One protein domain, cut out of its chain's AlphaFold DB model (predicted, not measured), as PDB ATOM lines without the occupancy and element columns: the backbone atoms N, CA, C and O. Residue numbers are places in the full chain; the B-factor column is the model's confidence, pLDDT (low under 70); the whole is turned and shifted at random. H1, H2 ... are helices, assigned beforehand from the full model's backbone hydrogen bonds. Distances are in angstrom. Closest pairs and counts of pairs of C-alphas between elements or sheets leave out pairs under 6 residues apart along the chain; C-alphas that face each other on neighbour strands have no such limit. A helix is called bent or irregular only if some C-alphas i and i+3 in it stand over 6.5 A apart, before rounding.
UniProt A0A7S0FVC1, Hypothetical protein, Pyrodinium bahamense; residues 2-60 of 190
ATOM      1  N   ALA A   2     -18.476 -46.053  37.356       83.25
ATOM      2  CA  ALA A   2     -18.919 -47.455  37.351       83.25
ATOM      3  C   ALA A   2     -18.170 -48.339  36.328       83.25
ATOM      4  O   ALA A   2     -17.663 -49.395  36.695       83.25
ATOM      5  N   LEU A   3     -18.023 -47.873  35.078       82.62
ATOM      6  CA  LEU A   3     -17.296 -48.605  34.028       82.62
ATOM      7  C   LEU A   3     -15.825 -48.847  34.400       82.62
ATOM      8  O   LEU A   3     -15.345 -49.970  34.331       82.62
ATOM      9  N   TRP A   4     -15.132 -47.801  34.855       83.88
ATOM     10  CA  TRP A   4     -13.742 -47.889  35.311       83.88
ATOM     11  C   TRP A   4     -13.572 -48.913  36.440       83.88
ATOM     12  O   TRP A   4     -12.693 -49.765  36.367       83.88
ATOM     13  N   TYR A   5     -14.462 -48.890  37.435       85.25
ATOM     14  CA  TYR A   5     -14.435 -49.840  38.547       85.25
ATOM     15  C   TYR A   5     -14.663 -51.291  38.088       85.25
ATOM     16  O   TYR A   5     -13.996 -52.205  38.571       85.25
ATOM     17  N   CYS A   6     -15.568 -51.506  37.126       83.69
ATOM     18  CA  CYS A   6     -15.819 -52.829  36.552       83.69
ATOM     19  C   CYS A   6     -14.605 -53.359  35.774       83.69
ATOM     20  O   CYS A   6     -14.243 -54.519  35.950       83.69
ATOM     21  N   LEU A   7     -13.945 -52.520  34.964       84.88
ATOM     22  CA  LEU A   7     -12.736 -52.924  34.233       84.88
ATOM     23  C   LEU A   7     -11.568 -53.223  35.178       84.88
ATOM     24  O   LEU A   7     -10.864 -54.208  34.966       84.88
ATOM     25  N   LEU A   8     -11.416 -52.439  36.250       82.88
ATOM     26  CA  LEU A   8     -10.372 -52.659  37.250       82.88
ATOM     27  C   LEU A   8     -10.538 -54.016  37.955       82.88
ATOM     28  O   LEU A   8      -9.563 -54.727  38.177       82.88
ATOM     29  N   ARG A   9     -11.784 -54.417  38.254       85.38
ATOM     30  CA  ARG A   9     -12.086 -55.763  38.773       85.38
ATOM     31  C   ARG A   9     -11.914 -56.868  37.729       85.38
ATOM     32  O   ARG A   9     -11.629 -57.999  38.102       85.38
ATOM     33  N   GLY A  10     -12.080 -56.542  36.449       81.25
ATOM     34  CA  GLY A  10     -11.849 -57.444  35.320       81.25
ATOM     35  C   GLY A  10     -10.379 -57.605  34.917       81.25
ATOM     36  O   GLY A  10     -10.109 -58.318  33.956       81.25
ATOM     37  N   GLY A  11      -9.435 -56.953  35.610       78.81
ATOM     38  CA  GLY A  11      -7.999 -57.032  35.305       78.81
ATOM     39  C   GLY A  11      -7.563 -56.235  34.071       78.81
ATOM     40  O   GLY A  11      -6.442 -56.408  33.600       78.81
ATOM     41  N   LEU A  12      -8.429 -55.368  33.540       81.81
ATOM     42  CA  LEU A  12      -8.099 -54.473  32.432       81.81
ATOM     43  C   LEU A  12      -7.549 -53.147  32.962       81.81
ATOM     44  O   LEU A  12      -8.035 -52.604  33.956       81.81
ATOM     45  N   SER A  13      -6.564 -52.596  32.253       78.94
ATOM     46  CA  SER A  13      -5.988 -51.290  32.570       78.94
ATOM     47  C   SER A  13      -7.043 -50.185  32.456       78.94
ATOM     48  O   SER A  13      -7.881 -50.175  31.548       78.94
ATOM     49  N   ALA A  14      -6.979 -49.225  33.379       81.25
ATOM     50  CA  ALA A  14      -7.890 -48.085  33.481       81.25
ATOM     51  C   ALA A  14      -8.045 -47.283  32.174       81.25
ATOM     52  O   ALA A  14      -9.096 -46.685  31.928       81.25
ATOM     53  N   ASP A  15      -7.017 -47.282  31.334       87.12
ATOM     54  CA  ASP A  15      -6.913 -46.466  30.122       87.12
ATOM     55  C   ASP A  15      -7.911 -46.904  29.049       87.12
ATOM     56  O   ASP A  15      -8.475 -46.072  28.334       87.12
ATOM     57  N   ILE A  16      -8.219 -48.206  28.997       86.25
ATOM     58  CA  ILE A  16      -9.208 -48.773  28.071       86.25
ATOM     59  C   ILE A  16     -10.597 -48.210  28.382       86.25
ATOM     60  O   ILE A  16     -11.348 -47.881  27.465       86.25
ATOM     61  N   ALA A  17     -10.934 -48.022  29.665       87.69
ATOM     62  CA  ALA A  17     -12.210 -47.420  30.048       87.69
ATOM     63  C   ALA A  17     -12.339 -45.989  29.504       87.69
ATOM     64  O   ALA A  17     -13.420 -45.602  29.060       87.69
ATOM     65  N   GLY A  18     -11.246 -45.220  29.500       86.69
ATOM     66  CA  GLY A  18     -11.212 -43.874  28.926       86.69
ATOM     67  C   GLY A  18     -11.481 -43.877  27.420       86.69
ATOM     68  O   GLY A  18     -12.328 -43.118  26.951       86.69
ATOM     69  N   VAL A  19     -10.824 -44.774  26.678       89.69
ATOM     70  CA  VAL A  19     -11.029 -44.928  25.226       89.69
ATOM     71  C   VAL A  19     -12.461 -45.361  24.909       89.69
ATOM     72  O   VAL A  19     -13.087 -44.793  24.018       89.69
ATOM     73  N   LEU A  20     -13.017 -46.313  25.664       88.69
ATOM     74  CA  LEU A  20     -14.396 -46.768  25.476       88.69
ATOM     75  C   LEU A  20     -15.408 -45.650  25.732       88.69
ATOM     76  O   LEU A  20     -16.326 -45.465  24.939       88.69
ATOM     77  N   ILE A  21     -15.221 -44.865  26.798       87.75
ATOM     78  CA  ILE A  21     -16.079 -43.704  27.063       87.75
ATOM     79  C   ILE A  21     -15.972 -42.701  25.916       87.75
ATOM     80  O   ILE A  21     -17.002 -42.218  25.461       87.75
ATOM     81  N   ALA A  22     -14.762 -42.422  25.423       86.88
ATOM     82  CA  ALA A  22     -14.561 -41.500  24.309       86.88
ATOM     83  C   ALA A  22     -15.286 -41.959  23.032       86.88
ATOM     84  O   ALA A  22     -15.907 -41.135  22.365       86.88
ATOM     85  N   LEU A  23     -15.279 -43.262  22.734       88.56
ATOM     86  CA  LEU A  23     -16.025 -43.842  21.608       88.56
ATOM     87  C   LEU A  23     -17.549 -43.767  21.791       88.56
ATOM     88  O   LEU A  23     -18.280 -43.724  20.805       88.56
ATOM     89  N   CYS A  24     -18.036 -43.737  23.033       86.88
ATOM     90  CA  CYS A  24     -19.459 -43.591  23.334       86.88
ATOM     91  C   CYS A  24     -19.959 -42.135  23.296       86.88
ATOM     92  O   CYS A  24     -21.169 -41.921  23.376       86.88
ATOM     93  N   ILE A  25     -19.078 -41.130  23.199       84.69
ATOM     94  CA  ILE A  25     -19.499 -39.725  23.128       84.69
ATOM     95  C   ILE A  25     -20.011 -39.425  21.707       84.69
ATOM     96  O   ILE A  25     -19.271 -39.594  20.737       84.69
ATOM     97  N   PRO A  26     -21.259 -38.946  21.549       80.56
ATOM     98  CA  PRO A  26     -21.818 -38.652  20.236       80.56
ATOM     99  C   PRO A  26     -21.119 -37.454  19.580       80.56
ATOM    100  O   PRO A  26     -20.945 -36.404  20.195       80.56
ATOM    101  N   MET A  27     -20.777 -37.591  18.296       70.38
ATOM    102  CA  MET A  27     -20.068 -36.563  17.518       70.38
ATOM    103  C   MET A  27     -20.899 -35.315  17.185       70.38
ATOM    104  O   MET A  27     -20.333 -34.265  16.902       70.38
ATOM    105  N   ARG A  28     -22.233 -35.403  17.196       65.56
ATOM    106  CA  ARG A  28     -23.129 -34.265  16.942       65.56
ATOM    107  C   ARG A  28     -24.152 -34.146  18.059       65.56
ATOM    108  O   ARG A  28     -24.791 -35.130  18.423       65.56
ATOM    109  N   SER A  29     -24.326 -32.928  18.562       68.19
ATOM    110  CA  SER A  29     -25.474 -32.596  19.406       68.19
ATOM    111  C   SER A  29     -26.750 -32.525  18.557       68.19
ATOM    112  O   SER A  29     -26.694 -32.168  17.379       68.19
ATOM    113  N   ALA A  30     -27.909 -32.790  19.165       62.69
ATOM    114  CA  ALA A  30     -29.231 -32.660  18.538       62.69
ATOM    115  C   ALA A  30     -29.518 -31.246  17.978       62.69
ATOM    116  O   ALA A  30     -30.403 -31.077  17.148       62.69
ATOM    117  N   GLN A  31     -28.752 -30.237  18.405       65.44
ATOM    118  CA  GLN A  31     -28.850 -28.835  17.975       65.44
ATOM    119  C   GLN A  31     -27.820 -28.449  16.892       65.44
ATOM    120  O   GLN A  31     -27.656 -27.271  16.596       65.44
ATOM    121  N   GLY A  32     -27.078 -29.409  16.325       62.88
ATOM    122  CA  GLY A  32     -26.079 -29.152  15.276       62.88
ATOM    123  C   GLY A  32     -24.754 -28.547  15.764       62.88
ATOM    124  O   GLY A  32     -23.847 -28.350  14.960       62.88
ATOM    125  N   ALA A  33     -24.607 -28.289  17.067       65.50
ATOM    126  CA  ALA A  33     -23.356 -27.823  17.659       65.50
ATOM    127  C   ALA A  33     -22.311 -28.953  17.755       65.50
ATOM    128  O   ALA A  33     -22.625 -30.075  18.174       65.50
ATOM    129  N   ASP A  34     -21.058 -28.633  17.412       73.31
ATOM    130  CA  ASP A  34     -19.900 -29.525  17.549       73.31
ATOM    131  C   ASP A  34     -19.471 -29.624  19.022       73.31
ATOM    132  O   ASP A  34     -18.605 -28.896  19.521       73.31
ATOM    133  N   LEU A  35     -20.163 -30.498  19.752       73.94
ATOM    134  CA  LEU A  35     -19.952 -30.731  21.178       73.94
ATOM    135  C   LEU A  35     -18.578 -31.364  21.444       73.94
ATOM    136  O   LEU A  35     -17.909 -31.015  22.418       73.94
ATOM    137  N   VAL A  36     -18.135 -32.263  20.563       79.25
ATOM    138  CA  VAL A  36     -16.864 -32.981  20.704       79.25
ATOM    139  C   VAL A  36     -15.686 -32.037  20.505       79.25
ATOM    140  O   VAL A  36     -14.776 -32.041  21.336       79.25
ATOM    141  N   GLY A  37     -15.727 -31.167  19.491       80.38
ATOM    142  CA  GLY A  37     -14.680 -30.166  19.275       80.38
ATOM    143  C   GLY A  37     -14.457 -29.266  20.497       80.38
ATOM    144  O   GLY A  37     -13.319 -29.059  20.931       80.38
ATOM    145  N   HIS A  38     -15.538 -28.794  21.127       80.50
ATOM    146  CA  HIS A  38     -15.455 -27.967  22.337       80.50
ATOM    147  C   HIS A  38     -14.912 -28.735  23.548       80.50
ATOM    148  O   HIS A  38     -14.063 -28.212  24.279       80.50
ATOM    149  N   LEU A  39     -15.369 -29.974  23.753       82.56
ATOM    150  CA  LEU A  39     -14.891 -30.827  24.841       82.56
ATOM    151  C   LEU A  39     -13.403 -31.147  24.682       82.56
ATOM    152  O   LEU A  39     -12.645 -30.963  25.635       82.56
ATOM    153  N   ILE A  40     -12.964 -31.532  23.481       86.12
ATOM    154  CA  ILE A  40     -11.554 -31.810  23.191       86.12
ATOM    155  C   ILE A  40     -10.715 -30.563  23.439       86.12
ATOM    156  O   ILE A  40      -9.706 -30.648  24.133       86.12
ATOM    157  N   LYS A  41     -11.129 -29.390  22.948       85.31
ATOM    158  CA  LYS A  41     -10.357 -28.155  23.144       85.31
ATOM    159  C   LYS A  41     -10.215 -27.807  24.628       85.31
ATOM    160  O   LYS A  41      -9.129 -27.439  25.070       85.31
ATOM    161  N   ARG A  42     -11.284 -27.958  25.418       87.00
ATOM    162  CA  ARG A  42     -11.264 -27.681  26.864       87.00
ATOM    163  C   ARG A  42     -10.399 -28.681  27.631       87.00
ATOM    164  O   ARG A  42      -9.605 -28.270  28.475       87.00
ATOM    165  N   TRP A  43     -10.547 -29.971  27.342       87.69
ATOM    166  CA  TRP A  43      -9.842 -31.036  28.055       87.69
ATOM    167  C   TRP A  43      -8.391 -31.172  27.607       87.69
ATOM    168  O   TRP A  43      -7.533 -31.392  28.448       87.69
ATOM    169  N   SER A  44      -8.076 -30.956  26.328       89.12
ATOM    170  CA  SER A  44      -6.705 -31.030  25.810       89.12
ATOM    171  C   SER A  44      -5.777 -30.035  26.503       89.12
ATOM    172  O   SER A  44      -4.625 -30.369  26.771       89.12
ATOM    173  N   VAL A  45      -6.267 -28.833  26.825       90.81
ATOM    174  CA  VAL A  45      -5.490 -27.831  27.570       90.81
ATOM    175  C   VAL A  45      -5.205 -28.322  28.989       90.81
ATOM    176  O   VAL A  45      -4.062 -28.280  29.436       90.81
ATOM    177  N   ALA A  46      -6.218 -28.848  29.683       91.50
ATOM    178  CA  ALA A  46      -6.050 -29.404  31.025       91.50
ATOM    179  C   ALA A  46      -5.117 -30.631  31.029       91.50
ATOM    180  O   ALA A  46      -4.230 -30.741  31.876       91.50
ATOM    181  N   CYS A  47      -5.263 -31.526  30.052       91.00
ATOM    182  CA  CYS A  47      -4.416 -32.703  29.898       91.00
ATOM    183  C   CYS A  47      -2.958 -32.316  29.630       91.00
ATOM    184  O   CYS A  47      -2.061 -32.845  30.282       91.00
ATOM    185  N   GLY A  48      -2.722 -31.381  28.707       91.00
ATOM    186  CA  GLY A  48      -1.376 -30.956  28.325       91.00
ATOM    187  C   GLY A  48      -0.648 -30.160  29.408       91.00
ATOM    188  O   GLY A  48       0.553 -30.341  29.578       91.00
ATOM    189  N   LEU A  49      -1.358 -29.309  30.158       92.31
ATOM    190  CA  LEU A  49      -0.740 -28.409  31.141       92.31
ATOM    191  C   LEU A  49      -0.695 -28.964  32.566       92.31
ATOM    192  O   LEU A  49       0.136 -28.518  33.349       92.31
ATOM    193  N   LEU A  50      -1.577 -29.903  32.918       93.25
ATOM    194  CA  LEU A  50      -1.696 -30.394  34.293       93.25
ATOM    195  C   LEU A  50      -1.458 -31.901  34.387       93.25
ATOM    196  O   LEU A  50      -0.577 -32.334  35.124       93.25
ATOM    197  N   ILE A  51      -2.185 -32.704  33.609       92.06
ATOM    198  CA  ILE A  51      -2.110 -34.171  33.726       92.06
ATOM    199  C   ILE A  51      -0.754 -34.691  33.242       92.06
ATOM    200  O   ILE A  51      -0.110 -35.466  33.945       92.06
ATOM    201  N   LEU A  52      -0.299 -34.246  32.068       92.06
ATOM    202  CA  LEU A  52       0.939 -34.730  31.463       92.06
ATOM    203  C   LEU A  52       2.188 -34.368  32.289       92.06
ATOM    204  O   LEU A  52       3.003 -35.266  32.513       92.06
ATOM    205  N   PRO A  53       2.350 -33.131  32.808       90.62
ATOM    206  CA  PRO A  53       3.492 -32.797  33.658       90.62
ATOM    207  C   PRO A  53       3.483 -33.542  34.995       90.62
ATOM    208  O   PRO A  53       4.528 -34.032  35.415       90.62
ATOM    209  N   ILE A  54       2.318 -33.687  35.640       92.56
ATOM    210  CA  ILE A  54       2.200 -34.446  36.896       92.56
ATOM    211  C   ILE A  54       2.537 -35.923  36.659       92.56
ATOM    212  O   ILE A  54       3.313 -36.506  37.415       92.56
ATOM    213  N   PHE A  55       2.007 -36.516  35.586       91.12
ATOM    214  CA  PHE A  55       2.299 -37.895  35.201       91.12
ATOM    215  C   PHE A  55       3.793 -38.105  34.938       91.12
ATOM    216  O   PHE A  55       4.382 -39.066  35.438       91.12
ATOM    217  N   ALA A  56       4.406 -37.198  34.173       88.31
ATOM    218  CA  ALA A  56       5.827 -37.242  33.870       88.31
ATOM    219  C   ALA A  56       6.668 -37.129  35.144       88.31
ATOM    220  O   ALA A  56       7.567 -37.938  35.341       88.31
ATOM    221  N   LEU A  57       6.356 -36.187  36.036       89.06
ATOM    222  CA  LEU A  57       7.093 -35.997  37.284       89.06
ATOM    223  C   LEU A  57       6.992 -37.225  38.203       89.06
ATOM    224  O   LEU A  57       8.007 -37.684  38.721       89.06
ATOM    225  N   ALA A  58       5.791 -37.791  38.353       88.56
ATOM    226  CA  ALA A  58       5.560 -38.970  39.185       88.56
ATOM    227  C   ALA A  58       6.295 -40.216  38.661       88.56
ATOM    228  O   ALA A  58       6.852 -40.982  39.444       88.56
ATOM    229  N   ASN A  59       6.329 -40.411  37.339       85.94
ATOM    230  CA  ASN A  59       6.919 -41.607  36.731       85.94
ATOM    231  C   ASN A  59       8.407 -41.467  36.394       85.94
ATOM    232  O   ASN A  59       9.088 -42.483  36.274       85.94
ATOM    233  N   CYS A  60       8.919 -40.244  36.246       80.12
ATOM    234  CA  CYS A  60      10.322 -39.969  35.928       80.12
ATOM    235  C   CYS A  60      11.210 -39.836  37.178       80.12
ATOM    236  O   CYS A  60      12.430 -39.734  37.045       80.12
TER     237      CYS A  60
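AT A GLANCE: This is residues 2 to 60 of the 190 residues of the protein "Hypothetical protein" of Pyrodinium bahamense (UniProt A0A7S0FVC1). This is an open, flat U of helices: H2 makes one limb, the longer bent helix H3 makes the other, and the loop of residues 25 to 34 turns between them at one end. H1 folds back on H2 as a small helical hairpin, while residues 38 to 60 of H3 stick out free, with an empty gap between the two limbs. The printed part has 59 residues with three named helices, H1, H2 and H3 in that order along the chain, and no named strand; the class is all helix. The whole is loose, with a radius of gyration of the C-alphas of 14.6 A, and its C-alphas span 42 by 30 by 13 A.

HOW THE PARTS SIT: H1, residues 2 to 9, touches H2, residues 14 to 24, with 7 pairs of C-alphas within 8 A. Their closest C-alphas, those of Trp 4 and Ala 17, are 5.5 A apart. The two run opposite ways at a shallow tilt of 34.8 degrees, only just short of steep, and form a helical hairpin. H3, residues 35 to 60, was assigned as one helix by its hydrogen bonds but is bent: C-alphas 49 and 52 are 6.5 A apart. Its arms H3a, residues 35 to 49, and H3b, residues 52 to 60, stand at a steep tilt of 42 degrees; residues 50 and 51 belong to neither. H2 is apart from both H3a and H3b, and so is H1. In H1 and H3b every O i to N i+4 pair is within hydrogen-bond range; in H2 it is 6 of 7 and in H3a 9 of 11.

IN THESE COORDINATES: H1 begins at C-alpha 2, (-18.919, -47.455, 37.351), and measures 10.9 A from first to last C-alpha. H2 measures 16.0 A from C-alpha 14 to C-alpha 24, the latter at (-19.459, -43.591, 23.334). H3a measures 21.8 A, from Leu 35 to Leu 49. H3b measures 11.6 A and ends at C-alpha 60, (10.322, -39.969, 35.928).

THE WHOLE: The two C-alphas farthest apart in the domain, those of Gln 31 and Cys 60, are 44.5 A apart; the first and last printed C-alphas, of Ala 2 and Cys 60, are 30.2 A apart. Without residues 38 to 60, which stand free, the body of 36 residues spans 39 by 14 by 8 A. The printed part has no cut. The link from H1 to H2, 4 residues, is tight, and the link from H2 to H3, 10 residues, is short. The mean pLDDT of the printed part is 83.4, and residues 28 to 33 are under 70.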